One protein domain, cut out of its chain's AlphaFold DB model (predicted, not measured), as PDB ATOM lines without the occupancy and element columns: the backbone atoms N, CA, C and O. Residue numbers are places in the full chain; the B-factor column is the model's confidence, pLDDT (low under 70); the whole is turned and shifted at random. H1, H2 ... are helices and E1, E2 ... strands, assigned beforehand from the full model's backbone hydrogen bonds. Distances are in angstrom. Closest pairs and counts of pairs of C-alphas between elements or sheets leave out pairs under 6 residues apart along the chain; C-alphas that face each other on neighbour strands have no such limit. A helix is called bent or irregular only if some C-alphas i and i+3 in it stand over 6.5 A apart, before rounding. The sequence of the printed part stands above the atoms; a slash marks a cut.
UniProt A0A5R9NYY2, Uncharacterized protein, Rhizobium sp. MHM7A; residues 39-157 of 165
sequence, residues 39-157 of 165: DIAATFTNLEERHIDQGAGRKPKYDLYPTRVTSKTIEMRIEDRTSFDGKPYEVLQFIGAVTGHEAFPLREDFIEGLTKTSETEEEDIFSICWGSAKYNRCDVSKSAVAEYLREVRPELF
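Overview. This is residues 39 to 157 of the 165 residues of an uncharacterized protein of Rhizobium sp. MHM7A (UniProt A0A5R9NYY2). One antiparallel sheet of six strands is folded back on itself and curled like part of a barrel, while the long hairpin E1 and E2 reaches away to a tip near Ala 56 and makes much of the length. Helix H2 lies over E2 of the sheet, and the short helix H1 touches H2 and only grazes the sheet. The printed part has 119 residues, with named elements in the order E1, E2, E3, E4, H1, E5, E6, H2; the sheet's order is E4, E3, E2, E1, E6, E5, and the class is mixed, helices and strands. The whole is loose, with a radius of gyration of the C-alphas of 17.3 A, and elongated, with spans of 57 by 36 by 25 A.

Along the chain. E1, residues 39 to 52, begins at C-alpha 39 (28.602, -19.157, -53.295) and is 39.2 A long. E2, residues 61 to 82, is 41.0 A long and bends by 103 degrees at residue 70. E3 holds residues 88 to 97, 24.2 A, and E4 residues 100 to 105, 17.0 A. H1 is residues 108 to 115, with C-alpha 108 at (42.696, -4.742, -40.900). E5 is residues 125 to 129 and E6 residues 137 to 141. H2, residues 142 to 152, is 15.5 A long and ends at C-alpha 152 (41.724, -16.777, -51.636).

Arrangement. The sheet is strongly twisted and is a folded sheet, one sheet bent back into two leaves: E4 and E3 face E1, E6 and E5, with E2 as the hinge. E1 to E4 form a meander, each strand the antiparallel neighbour of the one before. The pairing of E2 is staggered, with E1 over residues 61 to 75 and with E3 over residues 75 to 82. In the hairpin E1 and E2, N 44 and O 70 are 2.8 A apart; in the hairpin E2 and E3, N 77 and O 93 are 2.9 A apart. In the hairpin E3 and E4, N 94 and O 102 are 2.8 A apart. E1 and E6 have N 43 and O 139 at 2.8 A, and the hairpin E5 and E6 has N 126 and O 140 at 2.8 A. H2 is on the sheet at a height of 8.8 A, over E2, and runs along the strands, at 5 degrees to E2 on the local plane. H1 and H2 touch at a steep tilt of 66 degrees, opposite ways, closest at the C-alphas of Leu 114 and Lys 142, 5.8 A. Every O i to N i+4 pair is within hydrogen-bond range in H1 and H2.

Size, cuts and confidence. The two C-alphas farthest apart, those of Ala 56 and Glu 155, are 57.3 A apart. The printed part has no cut and no long link. Mean pLDDT of the printed part is 88.6, and residue 60 is under 70.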
ATOM      1  N   ASP A  39      29.948 -19.175 -53.845       96.94
ATOM      2  CA  ASP A  39      28.602 -19.157 -53.295       96.94
ATOM      3  C   ASP A  39      28.660 -19.164 -51.763       96.94
ATOM      4  O   ASP A  39      29.471 -19.873 -51.165       96.94
ATOM      5  N   ILE A  40      27.772 -18.408 -51.118       96.69
ATOM      6  CA  ILE A  40      27.613 -18.388 -49.664       96.69
ATOM      7  C   ILE A  40      26.133 -18.429 -49.279       96.69
ATOM      8  O   ILE A  40      25.282 -17.776 -49.887       96.69
ATOM      9  N   ALA A  41      25.810 -19.220 -48.255       97.00
ATOM     10  CA  ALA A  41      24.470 -19.251 -47.691       97.00
ATOM     11  C   ALA A  41      24.186 -17.951 -46.926       97.00
ATOM     12  O   ALA A  41      24.977 -17.530 -46.081       97.00
ATOM     13  N   ALA A  42      23.036 -17.342 -47.204       96.31
ATOM     14  CA  ALA A  42      22.596 -16.119 -46.555       96.31
ATOM     15  C   ALA A  42      21.168 -16.250 -46.025       96.31
ATOM     16  O   ALA A  42      20.278 -16.823 -46.669       96.31
ATOM     17  N   THR A  43      20.945 -15.661 -44.856       95.75
ATOM     18  CA  THR A  43      19.647 -15.586 -44.193       95.75
ATOM     19  C   THR A  43      19.067 -14.191 -44.376       95.75
ATOM     20  O   THR A  43      19.732 -13.182 -44.161       95.75
ATOM     21  N   PHE A  44      17.810 -14.137 -44.801       94.31
ATOM     22  CA  PHE A  44      17.046 -12.923 -45.043       94.31
ATOM     23  C   PHE A  44      15.899 -12.869 -44.051       94.31
ATOM     24  O   PHE A  44      15.021 -13.735 -44.073       94.31
ATOM     25  N   THR A  45      15.897 -11.829 -43.226       93.38
ATOM     26  CA  THR A  45      14.911 -11.647 -42.165       93.38
ATOM     27  C   THR A  45      14.096 -10.390 -42.436       93.38
ATOM     28  O   THR A  45      14.628  -9.279 -42.422       93.38
ATOM     29  N   ASN A  46      12.798 -10.558 -42.688       91.38
ATOM     30  CA  ASN A  46      11.850  -9.448 -42.705       91.38
ATOM     31  C   ASN A  46      11.705  -8.912 -41.280       91.38
ATOM     32  O   ASN A  46      11.462  -9.687 -40.350       91.38
ATOM     33  N   LEU A  47      11.819  -7.595 -41.134       88.81
ATOM     34  CA  LEU A  47      11.627  -6.893 -39.872       88.81
ATOM     35  C   LEU A  47      10.366  -6.037 -39.968       88.81
ATOM     36  O   LEU A  47      10.186  -5.314 -40.946       88.81
ATOM     37  N   GLU A  48       9.520  -6.090 -38.948       87.19
ATOM     38  CA  GLU A  48       8.378  -5.187 -38.804       87.19
ATOM     39  C   GLU A  48       8.525  -4.326 -37.555       87.19
ATOM     40  O   GLU A  48       9.152  -4.723 -36.572       87.19
ATOM     41  N   GLU A  49       7.932  -3.136 -37.595       88.75
ATOM     42  CA  GLU A  49       7.844  -2.261 -36.434       88.75
ATOM     43  C   GLU A  49       6.622  -2.625 -35.604       88.75
ATOM     44  O   GLU A  49       5.494  -2.656 -36.098       88.75
ATOM     45  N   ARG A  50       6.833  -2.831 -34.308       85.31
ATOM     46  CA  ARG A  50       5.749  -2.827 -33.326       85.31
ATOM     47  C   ARG A  50       5.876  -1.622 -32.417       85.31
ATOM     48  O   ARG A  50       6.971  -1.209 -32.033       85.31
ATOM     49  N   HIS A  51       4.725  -1.084 -32.048       84.75
ATOM     50  CA  HIS A  51       4.644  -0.007 -31.081       84.75
ATOM     51  C   HIS A  51       4.868  -0.549 -29.667       84.75
ATOM     52  O   HIS A  51       4.160  -1.457 -29.228       84.75
ATOM     53  N   ILE A  52       5.815   0.039 -28.939       83.19
ATOM     54  CA  ILE A  52       6.009  -0.213 -27.513       83.19
ATOM     55  C   ILE A  52       5.472   0.983 -26.732       83.19
ATOM     56  O   ILE A  52       5.993   2.097 -26.836       83.19
ATOM     57  N   ASP A  53       4.440   0.731 -25.922       81.19
ATOM     58  CA  ASP A  53       3.956   1.706 -24.951       81.19
ATOM     59  C   ASP A  53       5.027   1.940 -23.875       81.19
ATOM     60  O   ASP A  53       5.505   1.015 -23.217       81.19
ATOM     61  N   GLN A  54       5.437   3.198 -23.737       78.88
ATOM     62  CA  GLN A  54       6.461   3.647 -22.794       78.88
ATOM     63  C   GLN A  54       5.849   4.212 -21.500       78.88
ATOM     64  O   GLN A  54       6.593   4.623 -20.605       78.88
ATOM     65  N   GLY A  55       4.517   4.246 -21.393       79.81
ATOM     66  CA  GLY A  55       3.782   4.888 -20.310       79.81
ATOM     67  C   GLY A  55       3.496   6.374 -20.564       79.81
ATOM     68  O   GLY A  55       4.033   7.007 -21.477       79.81
ATOM     69  N   ALA A  56       2.624   6.945 -19.729       77.25
ATOM     70  CA  ALA A  56       2.111   8.302 -19.897       77.25
ATOM     71  C   ALA A  56       3.229   9.367 -19.923       77.25
ATOM     72  O   ALA A  56       4.098   9.410 -19.053       77.25
ATOM     73  N   GLY A  57       3.179  10.254 -20.922       76.00
ATOM     74  CA  GLY A  57       4.107  11.383 -21.074       76.00
ATOM     75  C   GLY A  57       5.419  11.066 -21.801       76.00
ATOM     76  O   GLY A  57       6.223  11.975 -22.006       76.00
ATOM     77  N   ARG A  58       5.648   9.816 -22.225       77.50
ATOM     78  CA  ARG A  58       6.812   9.434 -23.040       77.50
ATOM     79  C   ARG A  58       6.429   9.287 -24.511       77.50
ATOM     80  O   ARG A  58       5.305   8.923 -24.840       77.50
ATOM     81  N   LYS A  59       7.373   9.590 -25.408       75.88
ATOM     82  CA  LYS A  59       7.170   9.374 -26.846       75.88
ATOM     83  C   LYS A  59       7.100   7.865 -27.136       75.88
ATOM     84  O   LYS A  59       7.892   7.127 -26.548       75.88
ATOM     85  N   PRO A  60       6.217   7.431 -28.053       69.94
ATOM     86  CA  PRO A  60       6.236   6.092 -28.630       69.94
ATOM     87  C   PRO A  60       7.644   5.635 -28.999       69.94
ATOM     88  O   PRO A  60       8.382   6.382 -29.648       69.94
ATOM     89  N   LYS A  61       8.003   4.408 -28.612       81.94
ATOM     90  CA  LYS A  61       9.210   3.744 -29.107       81.94
ATOM     91  C   LYS A  61       8.788   2.623 -30.047       81.94
ATOM     92  O   LYS A  61       7.896   1.845 -29.717       81.94
ATOM     93  N   TYR A  62       9.439   2.550 -31.197       80.00
ATOM     94  CA  TYR A  62       9.292   1.432 -32.117       80.00
ATOM     95  C   TYR A  62      10.388   0.411 -31.844       80.00
ATOM     96  O   TYR A  62      11.528   0.773 -31.535       80.00
ATOM     97  N   ASP A  63      10.011  -0.855 -31.924       83.31
ATOM     98  CA  ASP A  63      10.914  -1.993 -31.829       83.31
ATOM     99  C   ASP A  63      10.783  -2.821 -33.099       83.31
ATOM    100  O   ASP A  63       9.672  -3.004 -33.605       83.31
ATOM    101  N   LEU A  64      11.917  -3.285 -33.616       85.12
ATOM    102  CA  LEU A  64      11.952  -4.139 -34.794       85.12
ATOM    103  C   LEU A  64      11.904  -5.587 -34.336       85.12
ATOM    104  O   LEU A  64      12.715  -6.009 -33.513       85.12
ATOM    105  N   TYR A  65      10.970  -6.352 -34.883       85.19
ATOM    106  CA  TYR A  65      10.859  -7.775 -34.594       85.19
ATOM    107  C   TYR A  65      10.855  -8.587 -35.895       85.19
ATOM    108  O   TYR A  65      10.320  -8.130 -36.910       85.19
ATOM    109  N   PRO A  66      11.479  -9.777 -35.897       87.06
ATOM    110  CA  PRO A  66      11.515 -10.630 -37.072       87.06
ATOM    111  C   PRO A  66      10.136 -11.248 -37.325       87.06
ATOM    112  O   PRO A  66       9.515 -11.784 -36.407       87.06
ATOM    113  N   THR A  67       9.666 -11.207 -38.573       89.12
ATOM    114  CA  THR A  67       8.363 -11.788 -38.959       89.12
ATOM    115  C   THR A  67       8.476 -12.948 -39.927       89.12
ATOM    116  O   THR A  67       7.690 -13.893 -39.868       89.12
ATOM    117  N   ARG A  68       9.471 -12.913 -40.811       88.56
ATOM    118  CA  ARG A  68       9.729 -13.987 -41.764       88.56
ATOM    119  C   ARG A  68      11.221 -14.160 -41.957       88.56
ATOM    120  O   ARG A  68      11.921 -13.185 -42.199       88.56
ATOM    121  N   VAL A  69      11.664 -15.410 -41.921       92.19
ATOM    122  CA  VAL A  69      13.049 -15.796 -42.186       92.19
ATOM    123  C   VAL A  69      13.070 -16.691 -43.418       92.19
ATOM    124  O   VAL A  69      12.271 -17.621 -43.537       92.19
ATOM    125  N   THR A  70      13.951 -16.387 -44.364       93.56
ATOM    126  CA  THR A  70      14.184 -17.194 -45.569       93.56
ATOM    127  C   THR A  70      15.674 -17.321 -45.819       93.56
ATOM    128  O   THR A  70      16.402 -16.360 -45.602       93.56
ATOM    129  N   SER A  71      16.117 -18.464 -46.330       94.00
ATOM    130  CA  SER A  71      17.517 -18.674 -46.697       94.00
ATOM    131  C   SER A  71      17.650 -18.801 -48.209       94.00
ATOM    132  O   SER A  71      16.803 -19.412 -48.864       94.00
ATOM    133  N   LYS A  72      18.708 -18.218 -48.766       93.81
ATOM    134  CA  LYS A  72      19.105 -18.408 -50.164       93.81
ATOM    135  C   LYS A  72      20.619 -18.331 -50.292       93.81
ATOM    136  O   LYS A  72      21.287 -17.732 -49.454       93.81
ATOM    137  N   THR A  73      21.136 -18.900 -51.366       96.75
ATOM    138  CA  THR A  73      22.534 -18.723 -51.749       96.75
ATOM    139  C   THR A  73      22.705 -17.376 -52.440       96.75
ATOM    140  O   THR A  73      21.871 -16.981 -53.261       96.75
ATOM    141  N   ILE A  74      23.765 -16.666 -52.080       96.31
ATOM    142  CA  ILE A  74      24.221 -15.444 -52.740       96.31
ATOM    143  C   ILE A  74      25.678 -15.624 -53.165       96.31
ATOM    144  O   ILE A  74      26.358 -16.526 -52.684       96.31
ATOM    145  N   GLU A  75      26.155 -14.767 -54.056       96.69
ATOM    146  CA  GLU A  75      27.550 -14.783 -54.493       96.69
ATOM    147  C   GLU A  75      28.387 -13.877 -53.583       96.69
ATOM    148  O   GLU A  75      27.944 -12.795 -53.192       96.69
ATOM    149  N   MET A  76      29.610 -14.300 -53.280       96.25
ATOM    150  CA  MET A  76      30.676 -13.459 -52.750       96.25
ATOM    151  C   MET A  76      31.896 -13.502 -53.674       96.25
ATOM    152  O   MET A  76      32.180 -14.527 -54.294       96.25
ATOM    153  N   ARG A  77      32.614 -12.384 -53.780       95.56
ATOM    154  CA  ARG A  77      33.864 -12.272 -54.550       95.56
ATOM    155  C   ARG A  77      34.695 -11.086 -54.086       95.56
ATOM    156  O   ARG A  77      34.197 -10.243 -53.338       95.56
ATOM    157  N   ILE A  78      35.937 -10.987 -54.549       94.94
ATOM    158  CA  ILE A  78      36.788  -9.820 -54.291       94.94
ATOM    159  C   ILE A  78      36.825  -8.934 -55.530       94.94
ATOM    160  O   ILE A  78      37.044  -9.413 -56.640       94.94
ATOM    161  N   GLU A  79      36.625  -7.633 -55.336       93.00
ATOM    162  CA  GLU A  79      36.729  -6.638 -56.403       93.00
ATOM    163  C   GLU A  79      37.771  -5.574 -56.067       93.00
ATOM    164  O   GLU A  79      37.826  -5.077 -54.939       93.00
ATOM    165  N   ASP A  80      38.541  -5.161 -57.074       91.50
ATOM    166  CA  ASP A  80      39.368  -3.961 -56.985       91.50
ATOM    167  C   ASP A  80      38.496  -2.716 -57.140       91.50
ATOM    168  O   ASP A  80      37.688  -2.598 -58.068       91.50
ATOM    169  N   ARG A  81      38.696  -1.745 -56.257       90.94
ATOM    170  CA  ARG A  81      38.085  -0.423 -56.330       90.94
ATOM    171  C   ARG A  81      39.137   0.658 -56.213       90.94
ATOM    172  O   ARG A  81      40.226   0.457 -55.688       90.94
ATOM    173  N   THR A  82      38.768   1.840 -56.681       90.31
ATOM    174  CA  THR A  82      39.597   3.033 -56.562       90.31
ATOM    175  C   THR A  82      38.860   4.040 -55.704       90.31
ATOM    176  O   THR A  82      37.675   4.309 -55.913       90.31
ATOM    177  N   SER A  83      39.534   4.562 -54.687       89.06
ATOM    178  CA  SER A  83      38.993   5.619 -53.841       89.06
ATOM    179  C   SER A  83      38.917   6.940 -54.611       89.06
ATOM    180  O   SER A  83      39.470   7.086 -55.703       89.06
ATOM    181  N   PHE A  84      38.249   7.942 -54.033       86.56
ATOM    182  CA  PHE A  84      38.156   9.269 -54.650       86.56
ATOM    183  C   PHE A  84      39.536   9.927 -54.856       86.56
ATOM    184  O   PHE A  84      39.731  10.651 -55.825       86.56
ATOM    185  N   ASP A  85      40.506   9.641 -53.981       90.88
ATOM    186  CA  ASP A  85      41.898  10.098 -54.090       90.88
ATOM    187  C   ASP A  85      42.770   9.225 -55.015       90.88
ATOM    188  O   ASP A  85      43.986   9.403 -55.060       90.88
ATOM    189  N   GLY A  86      42.170   8.300 -55.771       89.88
ATOM    190  CA  GLY A  86      42.866   7.514 -56.790       89.88
ATOM    191  C   GLY A  86      43.639   6.306 -56.256       89.88
ATOM    192  O   GLY A  86      44.380   5.687 -57.018       89.88
ATOM    193  N   LYS A  87      43.495   5.951 -54.974       90.00
ATOM    194  CA  LYS A  87      44.203   4.806 -54.392       90.00
ATOM    195  C   LYS A  87      43.430   3.508 -54.641       90.00
ATOM    196  O   LYS A  87      42.227   3.466 -54.367       90.00
ATOM    197  N   PRO A  88      44.092   2.451 -55.139       90.94
ATOM    198  CA  PRO A  88      43.467   1.145 -55.254       90.94
ATOM    199  C   PRO A  88      43.254   0.537 -53.863       90.94
ATOM    200  O   PRO A  88      44.103   0.667 -52.981       90.94
ATOM    201  N   TYR A  89      42.121  -0.125 -53.674       91.44
ATOM    202  CA  TYR A  89      41.803  -0.933 -52.502       91.44
ATOM    203  C   TYR A  89      40.870  -2.068 -52.912       91.44
ATOM    204  O   TYR A  89      40.145  -1.963 -53.898       91.44
ATOM    205  N   GLU A  90      40.861  -3.147 -52.142       93.25
ATOM    206  CA  GLU A  90      40.010  -4.296 -52.425       93.25
ATOM    207  C   GLU A  90      38.792  -4.315 -51.504       93.25
ATOM    208  O   GLU A  90      38.841  -3.888 -50.343       93.25
ATOM    209  N   VAL A  91      37.683  -4.816 -52.036       95.12
ATOM    210  CA  VAL A  91      36.453  -5.042 -51.280       95.12
ATOM    211  C   VAL A  91      36.029  -6.496 -51.380       95.12
ATOM    212  O   VAL A  91      36.140  -7.113 -52.438       95.12
ATOM    213  N   LEU A  92      35.473  -7.015 -50.291       95.94
ATOM    214  CA  LEU A  92      34.611  -8.180 -50.324       95.94
ATOM    215  C   LEU A  92      33.222  -7.741 -50.787       95.94
ATOM    216  O   LEU A  92      32.562  -6.936 -50.126       95.94
ATOM    217  N   GLN A  93      32.790  -8.260 -51.927       95.44
ATOM    218  CA  GLN A  93      31.511  -7.956 -52.549       95.44
ATOM    219  C   GLN A  93      30.553  -9.131 -52.363       95.44
ATOM    220  O   GLN A  93      30.882 -10.250 -52.735       95.44
ATOM    221  N   PHE A  94      29.349  -8.858 -51.867       96.06
ATOM    222  CA  PHE A  94      28.221  -9.788 -51.828       96.06
ATOM    223  C   PHE A  94      27.194  -9.392 -52.893       96.06
ATOM    224  O   PHE A  94      26.803  -8.223 -52.965       96.06
ATOM    225  N   ILE A  95      26.751 -10.341 -53.717       93.81
ATOM    226  CA  ILE A  95      25.839 -10.132 -54.852       93.81
ATOM    227  C   ILE A  95      24.598 -10.996 -54.683       93.81
ATOM    228  O   ILE A  95      24.674 -12.204 -54.480       93.81
ATOM    229  N   GLY A  96      23.430 -10.366 -54.780       90.88
ATOM    230  CA  GLY A  96      22.150 -10.979 -54.428       90.88
ATOM    231  C   GLY A  96      21.701 -10.669 -52.997       90.88
ATOM    232  O   GLY A  96      20.677 -11.201 -52.553       90.88
ATOM    233  N   ALA A  97      22.415  -9.783 -52.295       85.19
ATOM    234  CA  ALA A  97      21.983  -9.176 -51.038       85.19
ATOM    235  C   ALA A  97      20.729  -8.291 -51.236       85.19
ATOM    236  O   ALA A  97      20.216  -8.141 -52.345       85.19
ATOM    237  N   VAL A  98      20.200  -7.705 -50.159       82.31
ATOM    238  CA  VAL A  98      18.909  -6.978 -50.178       82.31
ATOM    239  C   VAL A  98      18.924  -5.755 -51.097       82.31
ATOM    240  O   VAL A  98      17.942  -5.498 -51.789       82.31
ATOM    241  N   THR A  99      20.044  -5.042 -51.162       79.94
ATOM    242  CA  THR A  99      20.274  -3.904 -52.072       79.94
ATOM    243  C   THR A  99      20.808  -4.336 -53.445       79.94
ATOM    244  O   THR A  99      21.118  -3.504 -54.295       79.94
ATOM    245  N   GLY A 100      20.935  -5.645 -53.677       84.06
ATOM    246  CA  GLY A 100      21.596  -6.245 -54.831       84.06
ATOM    247  C   GLY A 100      23.098  -6.435 -54.624       84.06
ATOM    248  O   GLY A 100      23.594  -7.519 -54.922       84.06
ATOM    249  N   HIS A 101      23.798  -5.433 -54.081       88.88
ATOM    250  CA  HIS A 101      25.257  -5.423 -53.931       88.88
ATOM    251  C   HIS A 101      25.665  -4.802 -52.587       88.88
ATOM    252  O   HIS A 101      25.484  -3.605 -52.395       88.88
ATOM    253  N   GLU A 102      26.280  -5.584 -51.698       92.88
ATOM    254  CA  GLU A 102      26.869  -5.087 -50.441       92.88
ATOM    255  C   GLU A 102      28.391  -5.243 -50.483       92.88
ATOM    256  O   GLU A 102      28.885  -6.301 -50.864       92.88
ATOM    257  N   ALA A 103      29.140  -4.192 -50.142       93.00
ATOM    258  CA  ALA A 103      30.593  -4.152 -50.313       93.00
ATOM    259  C   ALA A 103      31.301  -3.738 -49.021       93.00
ATOM    260  O   ALA A 103      30.992  -2.689 -48.453       93.00
ATOM    261  N   PHE A 104      32.298  -4.517 -48.610       93.88
ATOM    262  CA  PHE A 104      33.072  -4.285 -47.394       93.88
ATOM    263  C   PHE A 104      34.558  -4.159 -47.733       93.88
ATOM    264  O   PHE A 104      35.130  -5.098 -48.284       93.88
ATOM    265  N   PRO A 105      35.208  -3.021 -47.437       94.00
ATOM    266  CA  PRO A 105      36.649  -2.874 -47.622       94.00
ATOM    267  C   PRO A 105      37.434  -3.929 -46.836       94.00
ATOM    268  O   PRO A 105      37.205  -4.098 -45.639       94.00
ATOM    269  N   LEU A 106      38.390  -4.592 -47.492       92.38
ATOM    270  CA  LEU A 106      39.289  -5.571 -46.870       92.38
ATOM    271  C   LEU A 106      40.385  -4.861 -46.062       92.38
ATOM    272  O   LEU A 106      41.554  -4.827 -46.440       92.38
ATOM    273  N   ARG A 107      39.982  -4.223 -44.965       89.88
ATOM    274  CA  ARG A 107      40.863  -3.514 -44.029       89.88
ATOM    275  C   ARG A 107      41.177  -4.381 -42.814       89.88
ATOM    276  O   ARG A 107      40.416  -5.282 -42.482       89.88
ATOM    277  N   GLU A 108      42.251  -4.041 -42.111       86.50
ATOM    278  CA  GLU A 108      42.696  -4.742 -40.900       86.50
ATOM    279  C   GLU A 108      41.589  -4.868 -39.839       86.50
ATOM    280  O   GLU A 108      41.366  -5.956 -39.321       86.50
ATOM    281  N   ASP A 109      40.811  -3.805 -39.598       87.81
ATOM    282  CA  ASP A 109      39.696  -3.808 -38.636       87.81
ATOM    283  C   ASP A 109      38.575  -4.786 -39.020       87.81
ATOM    284  O   ASP A 109      37.978  -5.445 -38.165       87.81
ATOM    285  N   PHE A 110      38.299  -4.897 -40.321       89.56
ATOM    286  CA  PHE A 110      37.333  -5.849 -40.849       89.56
ATOM    287  C   PHE A 110      37.821  -7.289 -40.656       89.56
ATOM    288  O   PHE A 110      37.069  -8.126 -40.156       89.56
ATOM    289  N   ILE A 111      39.087  -7.567 -40.984       89.62
ATOM    290  CA  ILE A 111      39.681  -8.899 -40.822       89.62
ATOM    291  C   ILE A 111      39.757  -9.296 -39.345       89.62
ATOM    292  O   ILE A 111      39.339 -10.399 -38.991       89.62
ATOM    293  N   GLU A 112      40.187  -8.391 -38.463       86.44
ATOM    294  CA  GLU A 112      40.194  -8.625 -37.015       86.44
ATOM    295  C   GLU A 112      38.788  -9.007 -36.527       86.44
ATOM    296  O   GLU A 112      38.620  -9.996 -35.811       86.44
ATOM    297  N   GLY A 113      37.758  -8.285 -36.980       84.88
ATOM    298  CA  GLY A 113      36.359  -8.582 -36.672       84.88
ATOM    299  C   GLY A 113      35.925  -9.991 -37.086       84.88
ATOM    300  O   GLY A 113      35.242 -10.661 -36.310       84.88
ATOM    301  N   LEU A 114      36.355 -10.464 -38.260       85.31
ATOM    302  CA  LEU A 114      36.058 -11.813 -38.755       85.31
ATOM    303  C   LEU A 114      36.794 -12.917 -37.977       85.31
ATOM    304  O   LEU A 114      36.263 -14.014 -37.820       85.31
ATOM    305  N   THR A 115      38.009 -12.641 -37.495       78.88
ATOM    306  CA  THR A 115      38.858 -13.632 -36.802       78.88
ATOM    307  C   THR A 115      38.516 -13.853 -35.334       78.88
ATOM    308  O   THR A 115      38.987 -14.827 -34.745       78.88
ATOM    309  N   LYS A 116      37.686 -12.993 -34.733       82.00
ATOM    310  CA  LYS A 116      37.217 -13.185 -33.355       82.00
ATOM    311  C   LYS A 116      36.425 -14.481 -33.257       82.00
ATOM    312  O   LYS A 116      35.390 -14.619 -33.910       82.00
ATOM    313  N   THR A 117      36.916 -15.402 -32.428       76.44
ATOM    314  CA  THR A 117      36.261 -16.680 -32.145       76.44
ATOM    315  C   THR A 117      34.811 -16.438 -31.743       76.44
ATOM    316  O   THR A 117      34.545 -15.667 -30.825       76.44
ATOM    317  N   SER A 118      33.885 -17.074 -32.456       84.50
ATOM    318  CA  SER A 118      32.474 -17.133 -32.078       84.50
ATOM    319  C   SER A 118      32.301 -18.305 -31.113       84.50
ATOM    320  O   SER A 118      32.625 -19.437 -31.473       84.50
ATOM    321  N   GLU A 119      31.818 -18.065 -29.897       83.75
ATOM    322  CA  GLU A 119      31.486 -19.127 -28.935       83.75
ATOM    323  C   GLU A 119      30.054 -19.646 -29.138       83.75
ATOM    324  O   GLU A 119      29.701 -20.727 -28.666       83.75
ATOM    325  N   THR A 120      29.230 -18.893 -29.874       85.94
ATOM    326  CA  THR A 120      27.839 -19.234 -30.200       85.94
ATOM    327  C   THR A 120      27.517 -18.986 -31.677       85.94
ATOM    328  O   THR A 120      28.215 -18.239 -32.362       85.94
ATOM    329  N   GLU A 121      26.423 -19.582 -32.170       80.38
ATOM    330  CA  GLU A 121      25.923 -19.319 -33.530       80.38
ATOM    331  C   GLU A 121      25.527 -17.847 -33.726       80.38
ATOM    332  O   GLU A 121      25.754 -17.293 -34.796       80.38
ATOM    333  N   GLU A 122      24.982 -17.187 -32.696       84.31
ATOM    334  CA  GLU A 122      24.605 -15.768 -32.767       84.31
ATOM    335  C   GLU A 122      25.829 -14.850 -32.909       84.31
ATOM    336  O   GLU A 122      25.777 -13.858 -33.637       84.31
ATOM    337  N   GLU A 123      26.947 -15.197 -32.267       86.94
ATOM    338  CA  GLU A 123      28.226 -14.484 -32.397       86.94
ATOM    339  C   GLU A 123      28.920 -14.719 -33.746       86.94
ATOM    340  O   GLU A 123      29.808 -13.948 -34.134       86.94
ATOM    341  N   ASP A 124      28.518 -15.766 -34.473       91.31
ATOM    342  CA  ASP A 124      28.996 -16.049 -35.825       91.31
ATOM    343  C   ASP A 124      28.191 -15.332 -36.913       91.31
ATOM    344  O   ASP A 124      28.497 -15.459 -38.097       91.31
ATOM    345  N   ILE A 125      27.177 -14.548 -36.550       91.50
ATOM    346  CA  ILE A 125      26.389 -13.808 -37.531       91.50
ATOM    347  C   ILE A 125      27.139 -12.554 -37.976       91.50
ATOM    348  O   ILE A 125      27.409 -11.644 -37.190       91.50
ATOM    349  N   PHE A 126      27.382 -12.457 -39.281       92.94
ATOM    350  CA  PHE A 126      27.804 -11.228 -39.930       92.94
ATOM    351  C   PHE A 126      26.650 -10.619 -40.738       92.94
ATOM    352  O   PHE A 126      26.279 -11.107 -41.808       92.94
ATOM    353  N   SER A 127      26.084  -9.527 -40.219       91.38
ATOM    354  CA  SER A 127      25.015  -8.772 -40.881       91.38
ATOM    355  C   SER A 127      25.574  -7.929 -42.031       91.38
ATOM    356  O   SER A 127      26.012  -6.796 -41.821       91.38
ATOM    357  N   ILE A 128      25.523  -8.449 -43.259       92.31
ATOM    358  CA  ILE A 128      25.942  -7.707 -44.461       92.31
ATOM    359  C   ILE A 128      24.955  -6.599 -44.843       92.31
ATOM    360  O   ILE A 128      25.320  -5.641 -45.513       92.31
ATOM    361  N   CYS A 129      23.706  -6.698 -44.388       88.62
ATOM    362  CA  CYS A 129      22.739  -5.609 -44.438       88.62
ATOM    363  C   CYS A 129      21.947  -5.610 -43.130       88.62
ATOM    364  O   CYS A 129      21.226  -6.563 -42.846       88.62
ATOM    365  N   TRP A 130      22.058  -4.543 -42.337       78.38
ATOM    366  CA  TRP A 130      21.418  -4.453 -41.016       78.38
ATOM    367  C   TRP A 130      19.879  -4.483 -41.055       78.38
ATOM    368  O   TRP A 130      19.248  -4.793 -40.047       78.38
ATOM    369  N   GLY A 131      19.278  -4.217 -42.218       73.25
ATOM    370  CA  GLY A 131      17.830  -4.183 -42.394       73.25
ATOM    371  C   GLY A 131      17.160  -2.961 -41.755       73.25
ATOM    372  O   GLY A 131      17.756  -2.175 -41.024       73.25
ATOM    373  N   SER A 132      15.889  -2.769 -42.082       76.62
ATOM    374  CA  SER A 132      14.968  -1.812 -41.457       76.62
ATOM    375  C   SER A 132      13.538  -2.321 -41.651       76.62
ATOM    376  O   SER A 132      13.329  -3.327 -42.321       76.62
ATOM    377  N   ALA A 133      12.526  -1.595 -41.176       70.62
ATOM    378  CA  ALA A 133      11.130  -1.920 -41.491       70.62
ATOM    379  C   ALA A 133      10.841  -2.011 -43.007       70.62
ATOM    380  O   ALA A 133       9.878  -2.642 -43.436       70.62
ATOM    381  N   LYS A 134      11.669  -1.356 -43.836       77.25
ATOM    382  CA  LYS A 134      11.524  -1.310 -45.296       77.25
ATOM    383  C   LYS A 134      12.358  -2.362 -46.033       77.25
ATOM    384  O   LYS A 134      12.030  -2.707 -47.165       77.25
ATOM    385  N   TYR A 135      13.448  -2.830 -45.431       81.25
ATOM    386  CA  TYR A 135      14.422  -3.698 -46.087       81.25
ATOM    387  C   TYR A 135      14.780  -4.854 -45.175       81.25
ATOM    388  O   TYR A 135      15.078  -4.648 -44.003       81.25
ATOM    389  N   ASN A 136      14.809  -6.061 -45.724       86.25
ATOM    390  CA  ASN A 136      15.199  -7.228 -44.951       86.25
ATOM    391  C   ASN A 136      16.601  -7.044 -44.367       86.25
ATOM    392  O   ASN A 136      17.480  -6.447 -44.992       86.25
ATOM    393  N   ARG A 137      16.813  -7.593 -43.177       91.44
ATOM    394  CA  ARG A 137      18.158  -7.877 -42.691       91.44
ATOM    395  C   ARG A 137      18.731  -9.033 -43.508       91.44
ATOM    396  O   ARG A 137      17.991  -9.951 -43.867       91.44
ATOM    397  N   CYS A 138      20.016  -8.965 -43.830       93.88
ATOM    398  CA  CYS A 138      20.734 -10.004 -44.553       93.88
ATOM    399  C   CYS A 138      21.996 -10.380 -43.794       93.88
ATOM    400  O   CYS A 138      22.844  -9.524 -43.541       93.88
ATOM    401  N   ASP A 139      22.091 -11.659 -43.463       95.38
ATOM    402  CA  ASP A 139      23.096 -12.225 -42.581       95.38
ATOM    403  C   ASP A 139      23.821 -13.377 -43.282       95.38
ATOM    404  O   ASP A 139      23.192 -14.178 -43.978       95.38
ATOM    405  N   VAL A 140      25.129 -13.482 -43.067       95.38
ATOM    406  CA  VAL A 140      25.966 -14.620 -43.476       95.38
ATOM    407  C   VAL A 140      26.778 -15.119 -42.284       95.38
ATOM    408  O   VAL A 140      26.882 -14.432 -41.267       95.38
ATOM    409  N   SER A 141      27.367 -16.307 -42.403       95.06
ATOM    410  CA  SER A 141      28.301 -16.813 -41.394       95.06
ATOM    411  C   SER A 141      29.643 -16.085 -41.494       95.06
ATOM    412  O   SER A 141      30.283 -16.054 -42.549       95.06
ATOM    413  N   LYS A 142      30.072 -15.507 -40.376       94.19
ATOM    414  CA  LYS A 142      31.367 -14.849 -40.199       94.19
ATOM    415  C   LYS A 142      32.509 -15.842 -40.398       94.19
ATOM    416  O   LYS A 142      33.454 -15.534 -41.124       94.19
ATOM    417  N   SER A 143      32.403 -17.035 -39.811       92.38
ATOM    418  CA  SER A 143      33.390 -18.103 -39.984       92.38
ATOM    419  C   SER A 143      33.512 -18.550 -41.444       92.38
ATOM    420  O   SER A 143      34.632 -18.622 -41.944       92.38
ATOM    421  N   ALA A 144      32.399 -18.716 -42.167       94.38
ATOM    422  CA  ALA A 144      32.419 -19.054 -43.594       94.38
ATOM    423  C   ALA A 144      33.097 -17.969 -44.450       94.38
ATOM    424  O   ALA A 144      33.876 -18.277 -45.354       94.38
ATOM    425  N   VAL A 145      32.850 -16.686 -44.149       95.44
ATOM    426  CA  VAL A 145      33.547 -15.572 -44.813       95.44
ATOM    427  C   VAL A 145      35.049 -15.603 -44.505       95.44
ATOM    428  O   VAL A 145      35.864 -15.410 -45.406       95.44
ATOM    429  N   ALA A 146      35.432 -15.868 -43.255       93.31
ATOM    430  CA  ALA A 146      36.835 -15.961 -42.859       93.31
ATOM    431  C   ALA A 146      37.553 -17.146 -43.526       93.31
ATOM    432  O   ALA A 146      38.681 -16.995 -43.980       93.31
ATOM    433  N   GLU A 147      36.919 -18.317 -43.607       93.25
ATOM    434  CA  GLU A 147      37.448 -19.492 -44.314       93.25
ATOM    435  C   GLU A 147      37.685 -19.203 -45.793       93.25
ATOM    436  O   GLU A 147      38.781 -19.450 -46.296       93.25
ATOM    437  N   TYR A 148      36.699 -18.602 -46.457       94.88
ATOM    438  CA  TYR A 148      36.839 -18.164 -47.837       94.88
ATOM    439  C   TYR A 148      38.031 -17.221 -48.014       94.88
ATOM    440  O   TYR A 148      38.884 -17.460 -48.867       94.88
ATOM    441  N   LEU A 149      38.141 -16.179 -47.185       93.94
ATOM    442  CA  LEU A 149      39.248 -15.231 -47.293       93.94
ATOM    443  C   LEU A 149      40.604 -15.882 -46.979       93.94
ATOM    444  O   LEU A 149      41.593 -15.486 -47.583       93.94
ATOM    445  N   ARG A 150      40.681 -16.896 -46.108       92.12
ATOM    446  CA  ARG A 150      41.923 -17.664 -45.895       92.12
ATOM    447  C   ARG A 150      42.333 -18.470 -47.127       92.12
ATOM    448  O   ARG A 150      43.527 -18.635 -47.352       92.12
ATOM    449  N   GLU A 151      41.375 -18.974 -47.902       91.62
ATOM    450  CA  GLU A 151      41.648 -19.691 -49.153       91.62
ATOM    451  C   GLU A 151      42.175 -18.736 -50.228       91.62
ATOM    452  O   GLU A 151      43.217 -18.994 -50.830       91.62
ATOM    453  N   VAL A 152      41.457 -17.635 -50.470       92.25
ATOM    454  CA  VAL A 152      41.724 -16.777 -51.636       92.25
ATOM    455  C   VAL A 152      42.675 -15.619 -51.348       92.25
ATOM    456  O   VAL A 152      43.270 -15.098 -52.285       92.25
ATOM    457  N   ARG A 153      42.825 -15.214 -50.080       90.88
ATOM    458  CA  ARG A 153      43.688 -14.115 -49.601       90.88
ATOM    459  C   ARG A 153      44.369 -14.456 -48.266       90.88
ATOM    460  O   ARG A 153      44.175 -13.754 -47.265       90.88
ATOM    461  N   PRO A 154      45.159 -15.542 -48.207       90.38
ATOM    462  CA  PRO A 154      45.800 -15.991 -46.972       90.38
ATOM    463  C   PRO A 154      46.693 -14.925 -46.325       90.38
ATOM    464  O   PRO A 154      46.847 -14.911 -45.105       90.38
ATOM    465  N   GLU A 155      47.256 -14.004 -47.109       89.31
ATOM    466  CA  GLU A 155      48.118 -12.931 -46.615       89.31
ATOM    467  C   GLU A 155      47.397 -11.933 -45.704       89.31
ATOM    468  O   GLU A 155      48.058 -11.248 -44.930       89.31
ATOM    469  N   LEU A 156      46.060 -11.870 -45.745       87.69
ATOM    470  CA  LEU A 156      45.273 -11.045 -44.822       87.69
ATOM    471  C   LEU A 156      45.263 -11.612 -43.394       87.69
ATOM    472  O   LEU A 156      44.928 -10.891 -42.460       87.69
ATOM    473  N   PHE A 157      45.620 -12.888 -43.224       83.25
ATOM    474  CA  PHE A 157      45.610 -13.606 -41.943       83.25
ATOM    475  C   PHE A 157      47.006 -14.016 -41.472       83.25
ATOM    476  O   PHE A 157      47.136 -14.639 -40.419       83.25
TER     477      PHE A 157